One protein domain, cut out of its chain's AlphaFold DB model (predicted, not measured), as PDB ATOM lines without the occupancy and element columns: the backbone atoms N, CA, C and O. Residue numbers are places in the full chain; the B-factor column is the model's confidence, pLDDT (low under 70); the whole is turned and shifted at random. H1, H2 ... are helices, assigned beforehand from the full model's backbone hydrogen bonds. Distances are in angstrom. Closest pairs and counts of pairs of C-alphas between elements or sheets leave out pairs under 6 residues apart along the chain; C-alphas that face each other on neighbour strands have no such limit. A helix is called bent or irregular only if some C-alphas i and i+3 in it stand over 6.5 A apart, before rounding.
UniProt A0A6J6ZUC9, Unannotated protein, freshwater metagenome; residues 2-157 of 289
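AT A GLANCE: This is residues 2 to 157 of the 289 residues of the protein "Unannotated protein" of freshwater metagenome (UniProt A0A6J6ZUC9). The longest helix, H2, has H1 and H5 packed on it, and this group lies beside a row of three long helices, H6, H8 and H7, with H8 in the middle; the long helices run roughly along the longest axis. H5 and H1 come close to the row, the short H3 and H4 join H2 to H5, and H9 packs on H6 and H8 near one end of the row. The printed part has 156 residues with nine named helices, H1 to H9 in chain order, and no named strand; the class is all helix, and the helix packing is mostly aligned. It is compact, with a radius of gyration of the C-alphas of 16.6 A, and elongated, spanning 51 by 32 by 25 A.

HOW THE PARTS SIT: H2, residues 14 to 37, touches H5, residues 52 to 63, with residues 15 to 26 alone, opposite ways at a shallow tilt of 22 degrees; the closest C-alphas, of Ala 19 and Ala 58, are 4.2 A apart. H1, residues 2 to 9, forms a helical hairpin with H2 at a steep tilt of 40 degrees, closest at the C-alphas of Trp 7 and Ala 16, 5.0 A. H2 and H3, residues 40 to 43, only just touch, and only at the corner, with 3 pairs of C-alphas within 8 A; the closest are those of Ser 34 and Val 41, 5.8 A. H4, residues 45 to 49, and H5 meet only through their link. H5 is close but not clearly touching to H8, residues 120 to 140; the closest C-alphas, of Leu 63 and Ala 124, are 7.0 A apart. H8 touches H6, residues 74 to 92, the same way at a shallow tilt of 8 degrees, closest at the C-alphas of Val 87 and Ser 133, 4.6 A. H8 forms a helical hairpin with H7, residues 99 to 117, at a shallow tilt of 13 degrees, closest at the C-alphas of Ser 117 and Ala 124, 4.1 A. H9, residues 153 to 156, touches H8, closest at the C-alphas of Asn 140 and Asn 154, 5.6 A. H2 and H8 are apart. Every O i to N i+4 pair is within hydrogen-bond range in H1, H4, H5, H6, H7 and H8, and 18 of 20 in H2; H3 and H9 are too short for such a pair.

IN THESE COORDINATES: H2 is 34.1 A long from C-alpha 14 at (120.718, 139.616, 72.736) to C-alpha 37; it is neither bent nor irregular, but only just: C-alphas 32 and 35 are 6.2 A apart. H8 measures 30.3 A, H6 27.8 A, H7 26.9 A and H5 16.0 A. H1 begins at C-alpha 2, (133.969, 132.154, 77.728), and H9 ends at C-alpha 156, (153.340, 149.070, 80.090).

THE WHOLE: The C-alphas of Gly 71 and Leu 147, the two farthest apart, are 51.3 A apart. The printed part has no cut. The link from H8 to H9, residues 141 to 152, is long. The mean pLDDT of the printed part is 86.2; residues 39, 43, 69 to 71 and 144 to 150 are under 70.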
ATOM      1  N   ILE A   2     134.963 131.519  76.831       87.62
ATOM      2  CA  ILE A   2     133.969 132.154  77.728       87.62
ATOM      3  C   ILE A   2     132.677 132.561  76.994       87.62
ATOM      4  O   ILE A   2     131.591 132.136  77.370       87.62
ATOM      5  N   VAL A   3     132.812 133.317  75.902       90.00
ATOM      6  CA  VAL A   3     131.684 133.789  75.082       90.00
ATOM      7  C   VAL A   3     130.855 132.637  74.502       90.00
ATOM      8  O   VAL A   3     129.634 132.717  74.478       90.00
ATOM      9  N   LEU A   4     131.503 131.547  74.077       90.12
ATOM     10  CA  LEU A   4     130.817 130.369  73.538       90.12
ATOM     11  C   LEU A   4     129.931 129.721  74.609       90.12
ATOM     12  O   LEU A   4     128.771 129.427  74.350       90.12
ATOM     13  N   VAL A   5     130.463 129.532  75.820       87.69
ATOM     14  CA  VAL A   5     129.710 128.944  76.939       87.69
ATOM     15  C   VAL A   5     128.548 129.851  77.346       87.69
ATOM     16  O   VAL A   5     127.437 129.364  77.551       87.69
ATOM     17  N   ALA A   6     128.777 131.165  77.411       87.38
ATOM     18  CA  ALA A   6     127.724 132.139  77.687       87.38
ATOM     19  C   ALA A   6     126.606 132.079  76.635       87.38
ATOM     20  O   ALA A   6     125.436 132.025  76.992       87.38
ATOM     21  N   TRP A   7     126.956 131.993  75.349       91.25
ATOM     22  CA  TRP A   7     125.977 131.841  74.274       91.25
ATOM     23  C   TRP A   7     125.213 130.515  74.340       91.25
ATOM     24  O   TRP A   7     123.996 130.522  74.204       91.25
ATOM     25  N   VAL A   8     125.878 129.384  74.602       90.75
ATOM     26  CA  VAL A   8     125.191 128.082  74.729       90.75
ATOM     27  C   VAL A   8     124.189 128.089  75.888       90.75
ATOM     28  O   VAL A   8     123.110 127.514  75.772       90.75
ATOM     29  N   THR A   9     124.536 128.740  76.999       87.88
ATOM     30  CA  THR A   9     123.705 128.774  78.215       87.88
ATOM     31  C   THR A   9     122.612 129.843  78.180       87.88
ATOM     32  O   THR A   9     121.562 129.639  78.777       87.88
ATOM     33  N   HIS A  10     122.827 130.948  77.459       87.25
ATOM     34  CA  HIS A  10     121.928 132.107  77.393       87.25
ATOM     35  C   HIS A  10     121.653 132.507  75.936       87.25
ATOM     36  O   HIS A  10     121.751 133.670  75.554       87.25
ATOM     37  N   ARG A  11     121.336 131.525  75.086       88.31
ATOM     38  CA  ARG A  11     121.177 131.720  73.631       88.31
ATOM     39  C   ARG A  11     120.075 132.710  73.248       88.31
ATOM     40  O   ARG A  11     120.138 133.298  72.170       88.31
ATOM     41  N   ASP A  12     119.086 132.875  74.119       89.31
ATOM     42  CA  ASP A  12     117.920 133.732  73.899       89.31
ATOM     43  C   ASP A  12     118.221 135.209  74.220       89.31
ATOM     44  O   ASP A  12     117.450 136.101  73.873       89.31
ATOM     45  N   GLU A  13     119.381 135.488  74.820       88.81
ATOM     46  CA  GLU A  13     119.792 136.829  75.208       88.81
ATOM     47  C   GLU A  13     120.562 137.559  74.101       88.81
ATOM     48  O   GLU A  13     121.592 137.098  73.592       88.81
ATOM     49  N   ILE A  14     120.126 138.785  73.797       91.44
ATOM     50  CA  ILE A  14     120.718 139.616  72.736       91.44
ATOM     51  C   ILE A  14     122.201 139.906  73.012       91.44
ATOM     52  O   ILE A  14     123.015 139.922  72.085       91.44
ATOM     53  N   ALA A  15     122.583 140.118  74.274       90.94
ATOM     54  CA  ALA A  15     123.974 140.403  74.623       90.94
ATOM     55  C   ALA A  15     124.909 139.207  74.340       90.94
ATOM     56  O   ALA A  15     126.029 139.412  73.873       90.94
ATOM     57  N   ALA A  16     124.437 137.964  74.501       90.56
ATOM     58  CA  ALA A  16     125.227 136.749  74.304       90.56
ATOM     59  C   ALA A  16     125.434 136.502  72.811       90.56
ATOM     60  O   ALA A  16     126.542 136.192  72.369       90.56
ATOM     61  N   GLN A  17     124.374 136.714  72.027       92.88
ATOM     62  CA  GLN A  17     124.427 136.668  70.568       92.88
ATOM     63  C   GLN A  17     125.412 137.709  70.021       92.88
ATOM     64  O   GLN A  17     126.288 137.373  69.225       92.88
ATOM     65  N   ARG A  18     125.338 138.963  70.492       94.81
ATOM     66  CA  ARG A  18     126.260 140.034  70.071       94.81
ATOM     67  C   ARG A  18     127.704 139.759  70.486       94.81
ATOM     68  O   ARG A  18     128.605 139.949  69.672       94.81
ATOM     69  N   ALA A  19     127.929 139.273  71.708       94.06
ATOM     70  CA  ALA A  19     129.259 138.885  72.174       94.06
ATOM     71  C   ALA A  19     129.874 137.802  71.274       94.06
ATOM     72  O   ALA A  19     131.051 137.897  70.908       94.06
ATOM     73  N   LEU A  20     129.071 136.803  70.880       94.81
ATOM     74  CA  LEU A  20     129.493 135.754  69.954       94.81
ATOM     75  C   LEU A  20     129.837 136.325  68.579       94.81
ATOM     76  O   LEU A  20     130.903 136.011  68.062       94.81
ATOM     77  N   VAL A  21     128.988 137.184  68.009       95.38
ATOM     78  CA  VAL A  21     129.249 137.817  66.705       95.38
ATOM     79  C   VAL A  21     130.565 138.600  66.729       95.38
ATOM     80  O   VAL A  21     131.421 138.363  65.880       95.38
ATOM     81  N   ILE A  22     130.773 139.465  67.726       94.31
ATOM     82  CA  ILE A  22     132.004 140.268  67.863       94.31
ATOM     83  C   ILE A  22     133.240 139.366  67.980       94.31
ATOM     84  O   ILE A  22     134.255 139.598  67.316       94.31
ATOM     85  N   SER A  23     133.148 138.311  68.795       93.38
ATOM     86  CA  SER A  23     134.249 137.361  68.983       93.38
ATOM     87  C   SER A  23     134.559 136.596  67.698       93.38
ATOM     88  O   SER A  23     135.722 136.478  67.322       93.38
ATOM     89  N   THR A  24     133.533 136.114  66.996       93.38
ATOM     90  CA  THR A  24     133.684 135.367  65.742       93.38
ATOM     91  C   THR A  24     134.271 136.241  64.640       93.38
ATOM     92  O   THR A  24     135.175 135.789  63.947       93.38
ATOM     93  N   VAL A  25     133.836 137.501  64.514       92.88
ATOM     94  CA  VAL A  25     134.422 138.455  63.556       92.88
ATOM     95  C   VAL A  25     135.898 138.705  63.868       92.88
ATOM     96  O   VAL A  25     136.717 138.694  62.958       92.88
ATOM     97  N   SER A  26     136.258 138.859  65.146       90.06
ATOM     98  CA  SER A  26     137.655 139.069  65.556       90.06
ATOM     99  C   SER A  26     138.538 137.849  65.267       90.06
ATOM    100  O   SER A  26     139.661 137.992  64.787       90.06
ATOM    101  N   ILE A  27     138.020 136.639  65.511       89.62
ATOM    102  CA  ILE A  27     138.710 135.383  65.182       89.62
ATOM    103  C   ILE A  27     138.856 135.241  63.665       89.62
ATOM    104  O   ILE A  27     139.951 134.953  63.190       89.62
ATOM    105  N   ALA A  28     137.784 135.472  62.902       90.56
ATOM    106  CA  ALA A  28     137.804 135.393  61.444       90.56
ATOM    107  C   ALA A  28     138.793 136.399  60.842       90.56
ATOM    108  O   ALA A  28     139.586 136.026  59.981       90.56
ATOM    109  N   PHE A  29     138.803 137.635  61.348       88.25
ATOM    110  CA  PHE A  29     139.798 138.635  60.976       88.25
ATOM    111  C   PHE A  29     141.212 138.100  61.198       88.25
ATOM    112  O   PHE A  29     142.000 138.125  60.262       88.25
ATOM    113  N   MET A  30     141.530 137.541  62.372       86.06
ATOM    114  CA  MET A  30     142.880 137.018  62.606       86.06
ATOM    115  C   MET A  30     143.237 135.790  61.782       86.06
ATOM    116  O   MET A  30     144.396 135.657  61.391       86.06
ATOM    117  N   LEU A  31     142.276 134.919  61.476       87.88
ATOM    118  CA  LEU A  31     142.510 133.779  60.590       87.88
ATOM    119  C   LEU A  31     142.840 134.215  59.156       87.88
ATOM    120  O   LEU A  31     143.593 133.522  58.482       87.88
ATOM    121  N   VAL A  32     142.319 135.360  58.704       89.12
ATOM    122  CA  VAL A  32     142.631 135.938  57.386       89.12
ATOM    123  C   VAL A  32     143.896 136.801  57.433       89.12
ATOM    124  O   VAL A  32     144.746 136.713  56.551       89.12
ATOM    125  N   PHE A  33     144.047 137.615  58.475       84.94
ATOM    126  CA  PHE A  33     145.138 138.574  58.623       84.94
ATOM    127  C   PHE A  33     146.484 137.893  58.907       84.94
ATOM    128  O   PHE A  33     147.500 138.306  58.352       84.94
ATOM    129  N   SER A  34     146.504 136.828  59.719       83.88
ATOM    130  CA  SER A  34     147.759 136.160  60.108       83.88
ATOM    131  C   SER A  34     148.512 135.553  58.917       83.88
ATOM    132  O   SER A  34     149.705 135.813  58.797       83.88
ATOM    133  N   PRO A  35     147.869 134.822  57.983       84.44
ATOM    134  CA  PRO A  35     148.550 134.347  56.778       84.44
ATOM    135  C   PRO A  35     149.054 135.476  55.868       84.44
ATOM    136  O   PRO A  35     150.108 135.327  55.257       84.44
ATOM    137  N   MET A  36     148.332 136.600  55.782       84.75
ATOM    138  CA  MET A  36     148.712 137.730  54.921       84.75
ATOM    139  C   MET A  36     149.934 138.492  55.441       84.75
ATOM    140  O   MET A  36     150.747 138.962  54.650       84.75
ATOM    141  N   MET A  37     150.059 138.621  56.762       79.62
ATOM    142  CA  MET A  37     151.131 139.378  57.420       79.62
ATOM    143  C   MET A  37     152.283 138.488  57.916       79.62
ATOM    144  O   MET A  37     153.280 138.993  58.432       79.62
ATOM    145  N   GLY A  38     152.157 137.166  57.781       77.62
ATOM    146  CA  GLY A  38     153.153 136.194  58.226       77.62
ATOM    147  C   GLY A  38     153.383 136.217  59.742       77.62
ATOM    148  O   GLY A  38     152.466 136.439  60.535       77.62
ATOM    149  N   GLY A  39     154.635 135.995  60.156       69.75
ATOM    150  CA  GLY A  39     155.029 135.938  61.571       69.75
ATOM    151  C   GLY A  39     154.770 137.231  62.352       69.75
ATOM    152  O   GLY A  39     154.564 137.184  63.563       69.75
ATOM    153  N   ILE A  40     154.659 138.376  61.672       70.88
ATOM    154  CA  ILE A  40     154.545 139.711  62.283       70.88
ATOM    155  C   ILE A  40     153.376 139.810  63.273       70.88
ATOM    156  O   ILE A  40     153.489 140.461  64.309       70.88
ATOM    157  N   VAL A  41     152.259 139.137  62.991       70.31
ATOM    158  CA  VAL A  41     151.066 139.152  63.860       70.31
ATOM    159  C   VAL A  41     151.328 138.478  65.206       70.31
ATOM    160  O   VAL A  41     150.753 138.856  66.230       70.31
ATOM    161  N   LEU A  42     152.209 137.480  65.217       70.75
ATOM    162  CA  LEU A  42     152.647 136.813  66.435       70.75
ATOM    163  C   LEU A  42     153.778 137.580  67.107       70.75
ATOM    164  O   LEU A  42     153.837 137.572  68.329       70.75
ATOM    165  N   GLU A  43     154.625 138.254  66.335       68.19
ATOM    166  CA  GLU A  43     155.849 138.906  66.799       68.19
ATOM    167  C   GLU A  43     155.602 140.297  67.385       68.19
ATOM    168  O   GLU A  43     156.067 140.570  68.489       68.19
ATOM    169  N   ALA A  44     154.814 141.155  66.734       72.81
ATOM    170  CA  ALA A  44     154.608 142.524  67.196       72.81
ATOM    171  C   ALA A  44     153.420 142.609  68.178       72.81
ATOM    172  O   ALA A  44     152.268 142.395  67.780       72.81
ATOM    173  N   PRO A  45     153.649 142.980  69.454       73.56
ATOM    174  CA  PRO A  45     152.589 143.090  70.464       73.56
ATOM    175  C   PRO A  45     151.473 144.065  70.076       73.56
ATOM    176  O   PRO A  45     150.332 143.891  70.488       73.56
ATOM    177  N   MET A  46     151.757 145.048  69.216       76.06
ATOM    178  CA  MET A  46     150.758 145.987  68.704       76.06
ATOM    179  C   MET A  46     149.593 145.291  67.980       76.06
ATOM    180  O   MET A  46     148.439 145.609  68.251       76.06
ATOM    181  N   TYR A  47     149.852 144.317  67.099       78.38
ATOM    182  CA  TYR A  47     148.771 143.649  66.353       78.38
ATOM    183  C   TYR A  47     147.889 142.785  67.255       78.38
ATOM    184  O   TYR A  47     146.680 142.689  67.059       78.38
ATOM    185  N   GLN A  48     148.481 142.196  68.287       79.25
ATOM    186  CA  GLN A  48     147.751 141.480  69.328       79.25
ATOM    187  C   GLN A  48     146.967 142.446  70.231       79.25
ATOM    188  O   GLN A  48     145.825 142.157  70.590       79.25
ATOM    189  N   ALA A  49     147.529 143.622  70.540       80.25
ATOM    190  CA  ALA A  49     146.855 144.687  71.280       80.25
ATOM    191  C   ALA A  49     145.551 145.131  70.593       80.25
ATOM    192  O   ALA A  49     144.547 145.363  71.264       80.25
ATOM    193  N   MET A  50     145.520 145.160  69.257       83.00
ATOM    194  CA  MET A  50     144.322 145.514  68.477       83.00
ATOM    195  C   MET A  50     143.149 144.532  68.648       83.00
ATOM    196  O   MET A  50     142.008 144.894  68.365       83.00
ATOM    197  N   LEU A  51     143.387 143.314  69.154       84.44
ATOM    198  CA  LEU A  51     142.326 142.341  69.451       84.44
ATOM    199  C   LEU A  51     141.671 142.545  70.814       84.44
ATOM    200  O   LEU A  51     140.587 142.012  71.063       84.44
ATOM    201  N   TRP A  52     142.309 143.298  71.707       86.50
ATOM    202  CA  TRP A  52     141.783 143.511  73.049       86.50
ATOM    203  C   TRP A  52     140.477 144.304  73.069       86.50
ATOM    204  O   TRP A  52     139.560 143.848  73.748       86.50
ATOM    205  N   PRO A  53     140.316 145.428  72.340       90.19
ATOM    206  CA  PRO A  53     139.061 146.175  72.353       90.19
ATOM    207  C   PRO A  53     137.822 145.316  72.042       90.19
ATOM    208  O   PRO A  53     136.919 145.281  72.881       90.19
ATOM    209  N   PRO A  54     137.753 144.553  70.929       90.94
ATOM    210  CA  PRO A  54     136.585 143.711  70.679       90.94
ATOM    211  C   PRO A  54     136.439 142.574  71.703       90.94
ATOM    212  O   PRO A  54     135.314 142.251  72.088       90.94
ATOM    213  N   ALA A  55     137.540 142.005  72.210       90.25
ATOM    214  CA  ALA A  55     137.486 140.985  73.260       90.25
ATOM    215  C   ALA A  55     136.919 141.532  74.586       90.25
ATOM    216  O   ALA A  55     136.111 140.861  75.230       90.25
ATOM    217  N   MET A  56     137.289 142.755  74.975       91.50
ATOM    218  CA  MET A  56     136.761 143.448  76.158       91.50
ATOM    219  C   MET A  56     135.290 143.807  76.000       91.50
ATOM    220  O   MET A  56     134.521 143.608  76.939       91.50
ATOM    221  N   VAL A  57     134.867 144.247  74.813       93.12
ATOM    222  CA  VAL A  57     133.445 144.484  74.528       93.12
ATOM    223  C   VAL A  57     132.649 143.182  74.641       93.12
ATOM    224  O   VAL A  57     131.620 143.149  75.315       93.12
ATOM    225  N   ALA A  58     133.133 142.090  74.042       92.88
ATOM    226  CA  ALA A  58     132.465 140.793  74.129       92.88
ATOM    227  C   ALA A  58     132.399 140.268  75.574       92.88
ATOM    228  O   ALA A  58     131.360 139.757  75.990       92.88
ATOM    229  N   LEU A  59     133.468 140.427  76.361       90.75
ATOM    230  CA  LEU A  59     133.471 140.058  77.779       90.75
ATOM    231  C   LEU A  59     132.521 140.931  78.608       90.75
ATOM    232  O   LEU A  59     131.791 140.395  79.437       90.75
ATOM    233  N   GLY A  60     132.463 142.238  78.347       90.38
ATOM    234  CA  GLY A  60     131.498 143.142  78.975       90.38
ATOM    235  C   GLY A  60     130.051 142.717  78.715       90.38
ATOM    236  O   GLY A  60     129.262 142.632  79.651       90.38
ATOM    237  N   LEU A  61     129.728 142.354  77.471       91.12
ATOM    238  CA  LEU A  61     128.409 141.828  77.095       91.12
ATOM    239  C   LEU A  61     128.090 140.473  77.742       91.12
ATOM    240  O   LEU A  61     126.938 140.195  78.041       91.12
ATOM    241  N   VAL A  62     129.084 139.616  77.976       89.06
ATOM    242  CA  VAL A  62     128.874 138.363  78.724       89.06
ATOM    243  C   VAL A  62     128.607 138.646  80.203       89.06
ATOM    244  O   VAL A  62     127.821 137.953  80.845       89.06
ATOM    245  N   LEU A  63     129.247 139.668  80.768       87.44
ATOM    246  CA  LEU A  63     129.089 140.005  82.179       87.44
ATOM    247  C   LEU A  63     127.714 140.572  82.514       87.44
ATOM    248  O   LEU A  63     127.288 140.412  83.656       87.44
ATOM    249  N   THR A  64     126.990 141.163  81.559       85.88
ATOM    250  CA  THR A  64     125.635 141.677  81.822       85.88
ATOM    251  C   THR A  64     124.684 140.585  82.322       85.88
ATOM    252  O   THR A  64     123.763 140.889  83.067       85.88
ATOM    253  N   PHE A  65     124.938 139.306  82.018       78.19
ATOM    254  CA  PHE A  65     124.157 138.184  82.567       78.19
ATOM    255  C   PHE A  65     124.370 137.952  84.057       78.19
ATOM    256  O   PHE A  65     123.461 137.530  84.767       78.19
ATOM    257  N   ALA A  66     125.583 138.207  84.540       74.75
ATOM    258  CA  ALA A  66     125.956 137.958  85.925       74.75
ATOM    259  C   ALA A  66     125.827 139.212  86.813       74.75
ATOM    260  O   ALA A  66     125.970 139.128  88.038       74.75
ATOM    261  N   LEU A  67     125.545 140.364  86.197       79.19
ATOM    262  CA  LEU A  67     125.336 141.664  86.824       79.19
ATOM    263  C   LEU A  67     123.847 142.047  86.709       79.19
ATOM    264  O   LEU A  67     123.492 142.816  85.823       79.19
ATOM    265  N   PRO A  68     122.956 141.508  87.564       70.25
ATOM    266  CA  PRO A  68     121.550 141.902  87.542       70.25
ATOM    267  C   PRO A  68     121.403 143.394  87.879       70.25
ATOM    268  O   PRO A  68     122.204 143.910  88.663       70.25
ATOM    269  N   ASP A  69     120.352 144.040  87.358       64.56
ATOM    270  CA  ASP A  69     119.952 145.436  87.640       64.56
ATOM    271  C   ASP A  69     119.477 145.615  89.095       64.56
ATOM    272  O   ASP A  69     118.337 145.965  89.402       64.56
ATOM    273  N   GLN A  70     120.359 145.313  90.037       66.88
ATOM    274  CA  GLN A  70     120.178 145.532  91.459       66.88
ATOM    275  C   GLN A  70     121.130 146.652  91.850       66.88
ATOM    276  O   GLN A  70     122.297 146.644  91.460       66.88
ATOM    277  N   GLY A  71     120.613 147.636  92.588       67.62
ATOM    278  CA  GLY A  71     121.359 148.836  92.955       67.62
ATOM    279  C   GLY A  71     122.764 148.535  93.485       67.62
ATOM    280  O   GLY A  71     123.000 147.543  94.179       67.62
ATOM    281  N   TRP A  72     123.698 149.420  93.144       79.19
ATOM    282  CA  TRP A  72     125.099 149.324  93.534       79.19
ATOM    283  C   TRP A  72     125.264 149.234  95.053       79.19
ATOM    284  O   TRP A  72     124.698 150.034  95.802       79.19
ATOM    285  N   ASN A  73     126.090 148.296  95.515       85.31
ATOM    286  CA  ASN A  73     126.458 148.188  96.920       85.31
ATOM    287  C   ASN A  73     127.955 148.471  97.140       85.31
ATOM    288  O   ASN A  73     128.805 148.238  96.280       85.31
ATOM    289  N   ARG A  74     128.300 148.958  98.338       89.94
ATOM    290  CA  ARG A  74     129.687 149.308  98.702       89.94
ATOM    291  C   ARG A  74     130.680 148.148  98.557       89.94
ATOM    292  O   ARG A  74     131.852 148.382  98.287       89.94
ATOM    293  N   TRP A  75     130.219 146.907  98.721       87.81
ATOM    294  CA  TRP A  75     131.062 145.717  98.617       87.81
ATOM    295  C   TRP A  75     131.417 145.387  97.167       87.81
ATOM    296  O   TRP A  75     132.556 145.027  96.901       87.81
ATOM    297  N   GLN A  76     130.489 145.571  96.225       88.19
ATOM    298  CA  GLN A  76     130.748 145.466  94.788       88.19
ATOM    299  C   GLN A  76     131.798 146.497  94.366       88.19
ATOM    300  O   GLN A  76     132.728 146.149  93.645       88.19
ATOM    301  N   GLY A  77     131.711 147.725  94.891       88.50
ATOM    302  CA  GLY A  77     132.731 148.748  94.665       88.50
ATOM    303  C   GLY A  77     134.099 148.383  95.229       88.50
ATOM    304  O   GLY A  77     135.091 148.456  94.508       88.50
ATOM    305  N   ALA A  78     134.155 147.920  96.480       92.38
ATOM    306  CA  ALA A  78     135.404 147.461  97.085       92.38
ATOM    307  C   ALA A  78     136.034 146.303  96.289       92.38
ATOM    308  O   ALA A  78     137.228 146.328  96.001       92.38
ATOM    309  N   VAL A  79     135.227 145.323  95.870       91.25
ATOM    310  CA  VAL A  79     135.676 144.198  95.036       91.25
ATOM    311  C   VAL A  79     136.162 144.676  93.670       91.25
ATOM    312  O   VAL A  79     137.185 144.189  93.202       91.25
ATOM    313  N   GLY A  80     135.485 145.642  93.047       90.62
ATOM    314  CA  GLY A  80     135.927 146.245  91.788       90.62
ATOM    315  C   GLY A  80     137.295 146.923  91.906       90.62
ATOM    316  O   GLY A  80     138.156 146.721  91.055       90.62
ATOM    317  N   ILE A  81     137.540 147.660  92.994       94.31
ATOM    318  CA  ILE A  81     138.847 148.289  93.257       94.31
ATOM    319  C   ILE A  81     139.932 147.226  93.460       94.31
ATOM    320  O   ILE A  81     141.009 147.323  92.873       94.31
ATOM    321  N   ILE A  82     139.642 146.182  94.243       94.69
ATOM    322  CA  ILE A  82     140.572 145.061  94.454       94.69
ATOM    323  C   ILE A  82     140.863 144.347  93.128       94.69
ATOM    324  O   ILE A  82     142.016 144.034  92.844       94.69
ATOM    325  N   ALA A  83     139.845 144.128  92.294       92.38
ATOM    326  CA  ALA A  83     139.994 143.519  90.977       92.38
ATOM    327  C   ALA A  83     140.957 144.314  90.086       92.38
ATOM    328  O   ALA A  83     141.850 143.727  89.479       92.38
ATOM    329  N   ILE A  84     140.815 145.643  90.052       93.88
ATOM    330  CA  ILE A  84     141.732 146.526  89.321       93.88
ATOM    331  C   ILE A  84     143.153 146.383  89.873       93.88
ATOM    332  O   ILE A  84     144.082 146.145  89.102       93.88
ATOM    333  N   ALA A  85     143.325 146.464  91.195       95.75
ATOM    334  CA  ALA A  85     144.636 146.338  91.827       95.75
ATOM    335  C   ALA A  85     145.322 145.004  91.481       95.75
ATOM    336  O   ALA A  85     146.506 144.996  91.157       95.75
ATOM    337  N   LEU A  86     144.583 143.888  91.477       94.88
ATOM    338  CA  LEU A  86     145.117 142.572  91.107       94.88
ATOM    339  C   LEU A  86     145.607 142.521  89.656       94.88
ATOM    340  O   LEU A  86     146.694 142.002  89.409       94.88
ATOM    341  N   VAL A  87     144.851 143.094  88.713       94.88
ATOM    342  CA  VAL A  87     145.260 143.148  87.297       94.88
ATOM    343  C   VAL A  87     146.525 143.991  87.131       94.88
ATOM    344  O   VAL A  87     147.437 143.584  86.413       94.88
ATOM    345  N   PHE A  88     146.615 145.126  87.832       95.00
ATOM    346  CA  PHE A  88     147.815 145.968  87.831       95.00
ATOM    347  C   PHE A  88     149.026 145.247  88.423       95.00
ATOM    348  O   PHE A  88     150.106 145.287  87.837       95.00
ATOM    349  N   ILE A  89     148.858 144.554  89.552       95.69
ATOM    350  CA  ILE A  89     149.930 143.762  90.167       95.69
ATOM    351  C   ILE A  89     150.388 142.666  89.200       95.69
ATOM    352  O   ILE A  89     151.583 142.539  88.957       95.69
ATOM    353  N   ALA A  90     149.458 141.926  88.588       95.75
ATOM    354  CA  ALA A  90     149.781 140.899  87.599       95.75
ATOM    355  C   ALA A  90     150.554 141.464  86.395       95.75
ATOM    356  O   ALA A  90     151.489 140.822  85.919       95.75
ATOM    357  N   GLY A  91     150.217 142.681  85.954       92.69
ATOM    358  CA  GLY A  91     150.914 143.388  84.877       92.69
ATOM    359  C   GLY A  91     152.398 143.660  85.151       92.69
ATOM    360  O   GLY A  91     153.184 143.715  84.207       92.69
ATOM    361  N   HIS A  92     152.810 143.754  86.420       93.81
ATOM    362  CA  HIS A  92     154.219 143.936  86.786       93.81
ATOM    363  C   HIS A  92     155.018 142.623  86.803       93.81
ATOM    364  O   HIS A  92     156.246 142.660  86.770       93.81
ATOM    365  N   LEU A  93     154.353 141.464  86.850       94.00
ATOM    366  CA  LEU A  93     155.006 140.166  87.027       94.00
ATOM    367  C   LEU A  93     155.413 139.539  85.689       94.00
ATOM    368  O   LEU A  93     154.623 139.513  84.747       94.00
ATOM    369  N   THR A  94     156.606 138.938  85.642       90.50
ATOM    370  CA  THR A  94     157.153 138.200  84.484       90.50
ATOM    371  C   THR A  94     157.484 136.750  84.860       90.50
ATOM    372  O   THR A  94     158.653 136.404  85.036       90.50
ATOM    373  N   PRO A  95     156.475 135.878  85.036       89.75
ATOM    374  CA  PRO A  95     156.687 134.547  85.606       89.75
ATOM    375  C   PRO A  95     157.369 133.535  84.667       89.75
ATOM    376  O   PRO A  95     157.641 132.423  85.107       89.75
ATOM    377  N   ASN A  96     157.649 133.896  83.406       88.25
ATOM    378  CA  ASN A  96     158.306 133.042  82.404       88.25
ATOM    379  C   ASN A  96     157.684 131.633  82.306       88.25
ATOM    380  O   ASN A  96     158.360 130.605  82.383       88.25
ATOM    381  N   LEU A  97     156.353 131.583  82.204       91.44
ATOM    382  CA  LEU A  97     155.604 130.335  82.108       91.44
ATOM    383  C   LEU A  97     155.921 129.610  80.796       91.44
ATOM    384  O   LEU A  97     155.781 130.168  79.709       91.44
ATOM    385  N   ASN A  98     156.256 128.323  80.891       91.00
ATOM    386  CA  ASN A  98     156.323 127.460  79.716       91.00
ATOM    387  C   ASN A  98     154.921 127.208  79.124       91.00
ATOM    388  O   ASN A  98     153.896 127.468  79.758       91.00
ATOM    389  N   LEU A  99     154.870 126.653  77.909       88.62
ATOM    390  CA  LEU A  99     153.618 126.446  77.175       88.62
ATOM    391  C   LEU A  99     152.585 125.617  77.962       88.62
ATOM    392  O   LEU A  99     151.405 125.962  77.980       88.62
ATOM    393  N   ALA A 100     153.018 124.547  78.636       93.44
ATOM    394  CA  ALA A 100     152.129 123.679  79.408       93.44
ATOM    395  C   ALA A 100     151.533 124.404  80.626       93.44
ATOM    396  O   ALA A 100     150.324 124.346  80.853       93.44
ATOM    397  N   ALA A 101     152.365 125.136  81.372       94.12
ATOM    398  CA  ALA A 101     151.928 125.958  82.495       94.12
ATOM    399  C   ALA A 101     150.993 127.087  82.035       94.12
ATOM    400  O   ALA A 101     149.997 127.368  82.702       94.12
ATOM    401  N   GLY A 102     151.264 127.681  80.869       92.56
ATOM    402  CA  GLY A 102     150.402 128.689  80.259       92.56
ATOM    403  C   GLY A 102     149.011 128.146  79.914       92.56
ATOM    404  O   GLY A 102     148.001 128.728  80.312       92.56
ATOM    405  N   TRP A 103     148.932 126.992  79.244       94.12
ATOM    406  CA  TRP A 103     147.646 126.344  78.950       94.12
ATOM    407  C   TRP A 103     146.877 125.961  80.212       94.12
ATOM    408  O   TRP A 103     145.664 126.175  80.278       94.12
ATOM    409  N   LEU A 104     147.576 125.436  81.223       95.25
ATOM    410  CA  LEU A 104     146.967 125.096  82.504       95.25
ATOM    411  C   LEU A 104     146.388 126.339  83.190       95.25
ATOM    412  O   LEU A 104     145.228 126.317  83.602       95.25
ATOM    413  N   LEU A 105     147.154 127.433  83.263       94.81
ATOM    414  CA  LEU A 105     146.693 128.699  83.834       94.81
ATOM    415  C   LEU A 105     145.454 129.220  83.094       94.81
ATOM    416  O   LEU A 105     144.456 129.552  83.733       94.81
ATOM    417  N   ALA A 106     145.484 129.234  81.758       93.38
ATOM    418  CA  ALA A 106     144.350 129.664  80.944       93.38
ATOM    419  C   ALA A 106     143.093 128.824  81.226       93.38
ATOM    420  O   ALA A 106     142.013 129.377  81.455       93.38
ATOM    421  N   ALA A 107     143.231 127.495  81.258       93.62
ATOM    422  CA  ALA A 107     142.126 126.581  81.532       93.62
ATOM    423  C   ALA A 107     141.535 126.800  82.934       93.62
ATOM    424  O   ALA A 107     140.313 126.896  83.073       93.62
ATOM    425  N   VAL A 108     142.389 126.943  83.954       93.88
ATOM    426  CA  VAL A 108     141.969 127.197  85.340       93.88
ATOM    427  C   VAL A 108     141.249 128.540  85.458       93.88
ATOM    428  O   VAL A 108     140.146 128.582  86.003       93.88
ATOM    429  N   CYS A 109     141.807 129.622  84.904       94.06
ATOM    430  CA  CYS A 109     141.175 130.945  84.928       94.06
ATOM    431  C   CYS A 109     139.785 130.923  84.279       94.06
ATOM    432  O   CYS A 109     138.836 131.468  84.847       94.06
ATOM    433  N   ILE A 110     139.638 130.268  83.121       90.75
ATOM    434  CA  ILE A 110     138.340 130.175  82.437       90.75
ATOM    435  C   ILE A 110     137.354 129.321  83.240       90.75
ATOM    436  O   ILE A 110     136.203 129.724  83.402       90.75
ATOM    437  N   ALA A 111     137.777 128.162  83.752       89.50
ATOM    438  CA  ALA A 111     136.906 127.297  84.541       89.50
ATOM    439  C   ALA A 111     136.391 128.028  85.788       89.50
ATOM    440  O   ALA A 111     135.182 128.089  86.017       89.50
ATOM    441  N   VAL A 112     137.292 128.654  86.550       88.44
ATOM    442  CA  VAL A 112     136.931 129.417  87.751       88.44
ATOM    443  C   VAL A 112     136.026 130.596  87.404       88.44
ATOM    444  O   VAL A 112     135.048 130.804  88.114       88.44
ATOM    445  N   PHE A 113     136.283 131.320  86.307       89.25
ATOM    446  CA  PHE A 113     135.386 132.384  85.845       89.25
ATOM    447  C   PHE A 113     133.966 131.875  85.627       89.25
ATOM    448  O   PHE A 113     133.029 132.443  86.182       89.25
ATOM    449  N   LEU A 114     133.819 130.787  84.868       85.81
ATOM    450  CA  LEU A 114     132.514 130.218  84.543       85.81
ATOM    451  C   LEU A 114     131.768 129.768  85.803       85.81
ATOM    452  O   LEU A 114     130.573 130.021  85.916       85.81
ATOM    453  N   PHE A 115     132.447 129.156  86.780       84.75
ATOM    454  CA  PHE A 115     131.817 128.786  88.053       84.75
ATOM    455  C   PHE A 115     131.485 130.003  88.927       84.75
ATOM    456  O   PHE A 115     130.411 130.059  89.533       84.75
ATOM    457  N   ALA A 116     132.382 130.986  88.992       84.19
ATOM    458  CA  ALA A 116     132.212 132.180  89.812       84.19
ATOM    459  C   ALA A 116     131.113 133.104  89.269       84.19
ATOM    460  O   ALA A 116     130.392 133.709  90.063       84.19
ATOM    461  N   SER A 117     130.907 133.163  87.949       77.69
ATOM    462  CA  SER A 117     129.842 133.970  87.342       77.69
ATOM    463  C   SER A 117     128.434 133.524  87.753       77.69
ATOM    464  O   SER A 117     127.530 134.352  87.809       77.69
ATOM    465  N   TYR A 118     128.240 132.258  88.154       75.94
ATOM    466  CA  TYR A 118     126.963 131.791  88.719       75.94
ATOM    467  C   TYR A 118     126.710 132.283  90.156       75.94
ATOM    468  O   TYR A 118     125.588 132.199  90.657       75.94
ATOM    469  N   LYS A 119     127.724 132.823  90.847       75.69
ATOM    470  CA  LYS A 119     127.634 133.330  92.230       75.69
ATOM    471  C   LYS A 119     127.268 134.823  92.295       75.69
ATOM    472  O   LYS A 119     127.614 135.496  93.267       75.69
ATOM    473  N   ARG A 120     126.510 135.326  91.308       78.88
ATOM    474  CA  ARG A 120     126.053 136.730  91.182       78.88
ATOM    475  C   ARG A 120     127.212 137.726  90.970       78.88
ATOM    476  O   ARG A 120     128.344 137.336  90.690       78.88
ATOM    477  N   THR A 121     126.930 139.021  91.129       85.12
ATOM    478  CA  THR A 121     127.807 140.155  90.784       85.12
ATOM    479  C   THR A 121     129.234 140.036  91.321       85.12
ATOM    480  O   THR A 121     130.189 140.211  90.574       85.12
ATOM    481  N   ILE A 122     129.406 139.732  92.613       85.69
ATOM    482  CA  ILE A 122     130.738 139.681  93.241       85.69
ATOM    483  C   ILE A 122     131.577 138.542  92.650       85.69
ATOM    484  O   ILE A 122     132.754 138.740  92.353       85.69
ATOM    485  N   GLY A 123     130.972 137.368  92.443       86.88
ATOM    486  CA  GLY A 123     131.648 136.233  91.819       86.88
ATOM    487  C   GLY A 123     132.062 136.534  90.379       86.88
ATOM    488  O   GLY A 123     133.187 136.230  89.992       86.88
ATOM    489  N   ALA A 124     131.205 137.217  89.619       87.38
ATOM    490  CA  ALA A 124     131.518 137.650  88.261       87.38
ATOM    491  C   ALA A 124     132.680 138.656  88.206       87.38
ATOM    492  O   ALA A 124     133.574 138.506  87.376       87.38
ATOM    493  N   LEU A 125     132.706 139.640  89.115       88.94
ATOM    494  CA  LEU A 125     133.790 140.625  89.206       88.94
ATOM    495  C   LEU A 125     135.132 139.969  89.554       88.94
ATOM    496  O   LEU A 125     136.136 140.241  88.898       88.94
ATOM    497  N   LEU A 126     135.153 139.074  90.546       89.12
ATOM    498  CA  LEU A 126     136.366 138.341  90.925       89.12
ATOM    499  C   LEU A 126     136.826 137.382  89.826       89.12
ATOM    500  O   LEU A 126     138.020 137.295  89.541       89.12
ATOM    501  N   GLY A 127     135.888 136.690  89.179       90.75
ATOM    502  CA  GLY A 127     136.196 135.845  88.033       90.75
ATOM    503  C   GLY A 127     136.819 136.657  86.899       90.75
ATOM    504  O   GLY A 127     137.804 136.222  86.305       90.75
ATOM    505  N   LEU A 128     136.247 137.822  86.576       90.38
ATOM    506  CA  LEU A 128     136.786 138.694  85.534       90.38
ATOM    507  C   LEU A 128     138.205 139.130  85.892       90.38
ATOM    508  O   LEU A 128     139.102 139.021  85.059       90.38
ATOM    509  N   ALA A 129     138.415 139.568  87.136       93.44
ATOM    510  CA  ALA A 129     139.731 139.943  87.637       93.44
ATOM    511  C   ALA A 129     140.746 138.811  87.446       93.44
ATOM    512  O   ALA A 129     141.856 139.055  86.979       93.44
ATOM    513  N   LEU A 130     140.351 137.570  87.746       94.19
ATOM    514  CA  LEU A 130     141.188 136.388  87.564       94.19
ATOM    515  C   LEU A 130     141.521 136.129  86.089       94.19
ATOM    516  O   LEU A 130     142.667 135.822  85.777       94.19
ATOM    517  N   VAL A 131     140.549 136.252  85.182       93.56
ATOM    518  CA  VAL A 131     140.776 136.061  83.737       93.56
ATOM    519  C   VAL A 131     141.706 137.134  83.185       93.56
ATOM    520  O   VAL A 131     142.645 136.806  82.465       93.56
ATOM    521  N   LEU A 132     141.478 138.400  83.539       93.56
ATOM    522  CA  LEU A 132     142.315 139.512  83.093       93.56
ATOM    523  C   LEU A 132     143.730 139.416  83.673       93.56
ATOM    524  O   LEU A 132     144.699 139.572  82.937       93.56
ATOM    525  N   SER A 133     143.860 139.085  84.960       95.25
ATOM    526  CA  SER A 133     145.166 138.870  85.598       95.25
ATOM    527  C   SER A 133     145.891 137.672  84.983       95.25
ATOM    528  O   SER A 133     147.073 137.761  84.675       95.25
ATOM    529  N   GLY A 134     145.184 136.566  84.733       94.75
ATOM    530  CA  GLY A 134     145.739 135.404  84.040       94.75
ATOM    531  C   GLY A 134     146.230 135.755  82.636       94.75
ATOM    532  O   GLY A 134     147.336 135.375  82.265       94.75
ATOM    533  N   ALA A 135     145.462 136.543  81.882       92.00
ATOM    534  CA  ALA A 135     145.872 137.026  80.567       92.00
ATOM    535  C   ALA A 135     147.132 137.910  80.627       92.00
ATOM    536  O   ALA A 135     148.010 137.731  79.785       92.00
ATOM    537  N   GLN A 136     147.260 138.784  81.638       92.62
ATOM    538  CA  GLN A 136     148.489 139.559  81.877       92.62
ATOM    539  C   GLN A 136     149.691 138.637  82.113       92.62
ATOM    540  O   GLN A 136     150.707 138.757  81.436       92.62
ATOM    541  N   LEU A 137     149.566 137.655  83.014       94.38
ATOM    542  CA  LEU A 137     150.658 136.721  83.316       94.38
ATOM    543  C   LEU A 137     151.069 135.886  82.096       94.38
ATOM    544  O   LEU A 137     152.259 135.644  81.893       94.38
ATOM    545  N   LEU A 138     150.104 135.469  81.270       91.62
ATOM    546  CA  LEU A 138     150.372 134.754  80.017       91.62
ATOM    547  C   LEU A 138     151.117 135.635  79.010       91.62
ATOM    548  O   LEU A 138     152.091 135.186  78.410       91.62
ATOM    549  N   GLN A 139     150.697 136.890  78.851       87.81
ATOM    550  CA  GLN A 139     151.349 137.844  77.950       87.81
ATOM    551  C   GLN A 139     152.751 138.221  78.420       87.81
ATOM    552  O   GLN A 139     153.671 138.277  77.607       87.81
ATOM    553  N   ASN A 140     152.938 138.400  79.725       89.88
ATOM    554  CA  ASN A 140     154.228 138.733  80.327       89.88
ATOM    555  C   ASN A 140     155.195 137.544  80.401       89.88
ATOM    556  O   ASN A 140     156.387 137.733  80.621       89.88
ATOM    557  N   SER A 141     154.695 136.318  80.239       87.88
ATOM    558  CA  SER A 141     155.525 135.110  80.131       87.88
ATOM    559  C   SER A 141     156.073 134.884  78.732       87.88
ATOM    560  O   SER A 141     156.847 133.955  78.512       87.88
ATOM    561  N   ARG A 142     155.639 135.692  77.766       77.75
ATOM    562  CA  ARG A 142     156.065 135.561  76.387       77.75
ATOM    563  C   ARG A 142     157.532 135.974  76.266       77.75
ATOM    564  O   ARG A 142     157.875 137.130  76.494       77.75
ATOM    565  N   GLY A 143     158.369 135.017  75.878       71.56
ATOM    566  CA  GLY A 143     159.765 135.271  75.543       71.56
ATOM    567  C   GLY A 143     159.929 136.102  74.265       71.56
ATOM    568  O   GLY A 143     158.950 136.364  73.550       71.56
ATOM    569  N   PRO A 144     161.169 136.503  73.954       66.56
ATOM    570  CA  PRO A 144     161.467 137.186  72.712       66.56
ATOM    571  C   PRO A 144     161.169 136.262  71.529       66.56
ATOM    572  O   PRO A 144     161.730 135.178  71.420       66.56
ATOM    573  N   ILE A 145     160.237 136.668  70.666       63.97
ATOM    574  CA  ILE A 145     159.934 135.947  69.428       63.97
ATOM    575  C   ILE A 145     159.912 136.939  68.273       63.97
ATOM    576  O   ILE A 145     159.207 137.949  68.346       63.97
ATOM    577  N   GLY A 146     160.653 136.628  67.210       59.66
ATOM    578  CA  GLY A 146     160.528 137.306  65.924       59.66
ATOM    579  C   GLY A 146     161.749 138.026  65.373       59.66
ATOM    580  O   GLY A 146     162.873 137.879  65.844       59.66
ATOM    581  N   LEU A 147     161.508 138.769  64.295       56.97
ATOM    582  CA  LEU A 147     162.437 139.672  63.605       56.97
ATOM    583  C   LEU A 147     162.287 141.130  64.071       56.97
ATOM    584  O   LEU A 147     163.139 141.960  63.765       56.97
ATOM    585  N   TYR A 148     161.193 141.446  64.772       58.91
ATOM    586  CA  TYR A 148     160.809 142.812  65.123       58.91
ATOM    587  C   TYR A 148     161.193 143.202  66.545       58.91
ATOM    588  O   TYR A 148     161.452 142.378  67.419       58.91
ATOM    589  N   TYR A 149     161.158 144.514  66.752       61.12
ATOM    590  CA  TYR A 149     161.341 145.184  68.021       61.12
ATOM    591  C   TYR A 149     160.661 144.476  69.204       61.12
ATOM    592  O   TYR A 149     159.433 144.344  69.256       61.12
ATOM    593  N   LEU A 150     161.462 144.079  70.192       67.81
ATOM    594  CA  LEU A 150     160.963 143.488  71.426       67.81
ATOM    595  C   LEU A 150     160.412 144.591  72.335       67.81
ATOM    596  O   LEU A 150     161.156 145.299  73.011       67.81
ATOM    597  N   SER A 151     159.082 144.700  72.364       73.88
ATOM    598  CA  SER A 151     158.327 145.547  73.296       73.88
ATOM    599  C   SER A 151     157.383 144.694  74.151       73.88
ATOM    600  O   SER A 151     156.173 144.716  73.915       73.88
ATOM    601  N   PRO A 152     157.895 143.906  75.113       79.88
ATOM    602  CA  PRO A 152     157.061 143.050  75.946       79.88
ATOM    603  C   PRO A 152     155.944 143.828  76.659       79.88
ATOM    604  O   PRO A 152     156.098 144.998  77.007       79.88
ATOM    605  N   TYR A 153     154.810 143.165  76.903       82.56
ATOM    606  CA  TYR A 153     153.628 143.798  77.504       82.56
ATOM    607  C   TYR A 153     153.879 144.356  78.907       82.56
ATOM    608  O   TYR A 153     153.298 145.377  79.278       82.56
ATOM    609  N   ASN A 154     154.781 143.738  79.672       86.75
ATOM    610  CA  ASN A 154     155.098 144.173  81.028       86.75
ATOM    611  C   ASN A 154     155.740 145.575  81.066       86.75
ATOM    612  O   ASN A 154     155.705 146.207  82.119       86.75
ATOM    613  N   TYR A 155     156.289 146.088  79.957       87.19
ATOM    614  CA  TYR A 155     156.817 147.459  79.864       87.19
ATOM    615  C   TYR A 155     155.723 148.532  79.916       87.19
ATOM    616  O   TYR A 155     156.030 149.704  80.101       87.19
ATOM    617  N   ALA A 156     154.445 148.158  79.796       86.69
ATOM    618  CA  ALA A 156     153.340 149.070  80.090       86.69
ATOM    619  C   ALA A 156     153.222 149.387  81.594       86.69
ATOM    620  O   ALA A 156     152.622 150.394  81.965       86.69
ATOM    621  N   PHE A 157     153.776 148.523  82.450       89.75
ATOM    622  CA  PHE A 157     153.701 148.624  83.909       89.75
ATOM    623  C   PHE A 157     155.072 148.849  84.558       89.75
ATOM    624  O   PHE A 157     155.163 149.451  85.620       89.75
TER     625      PHE A 157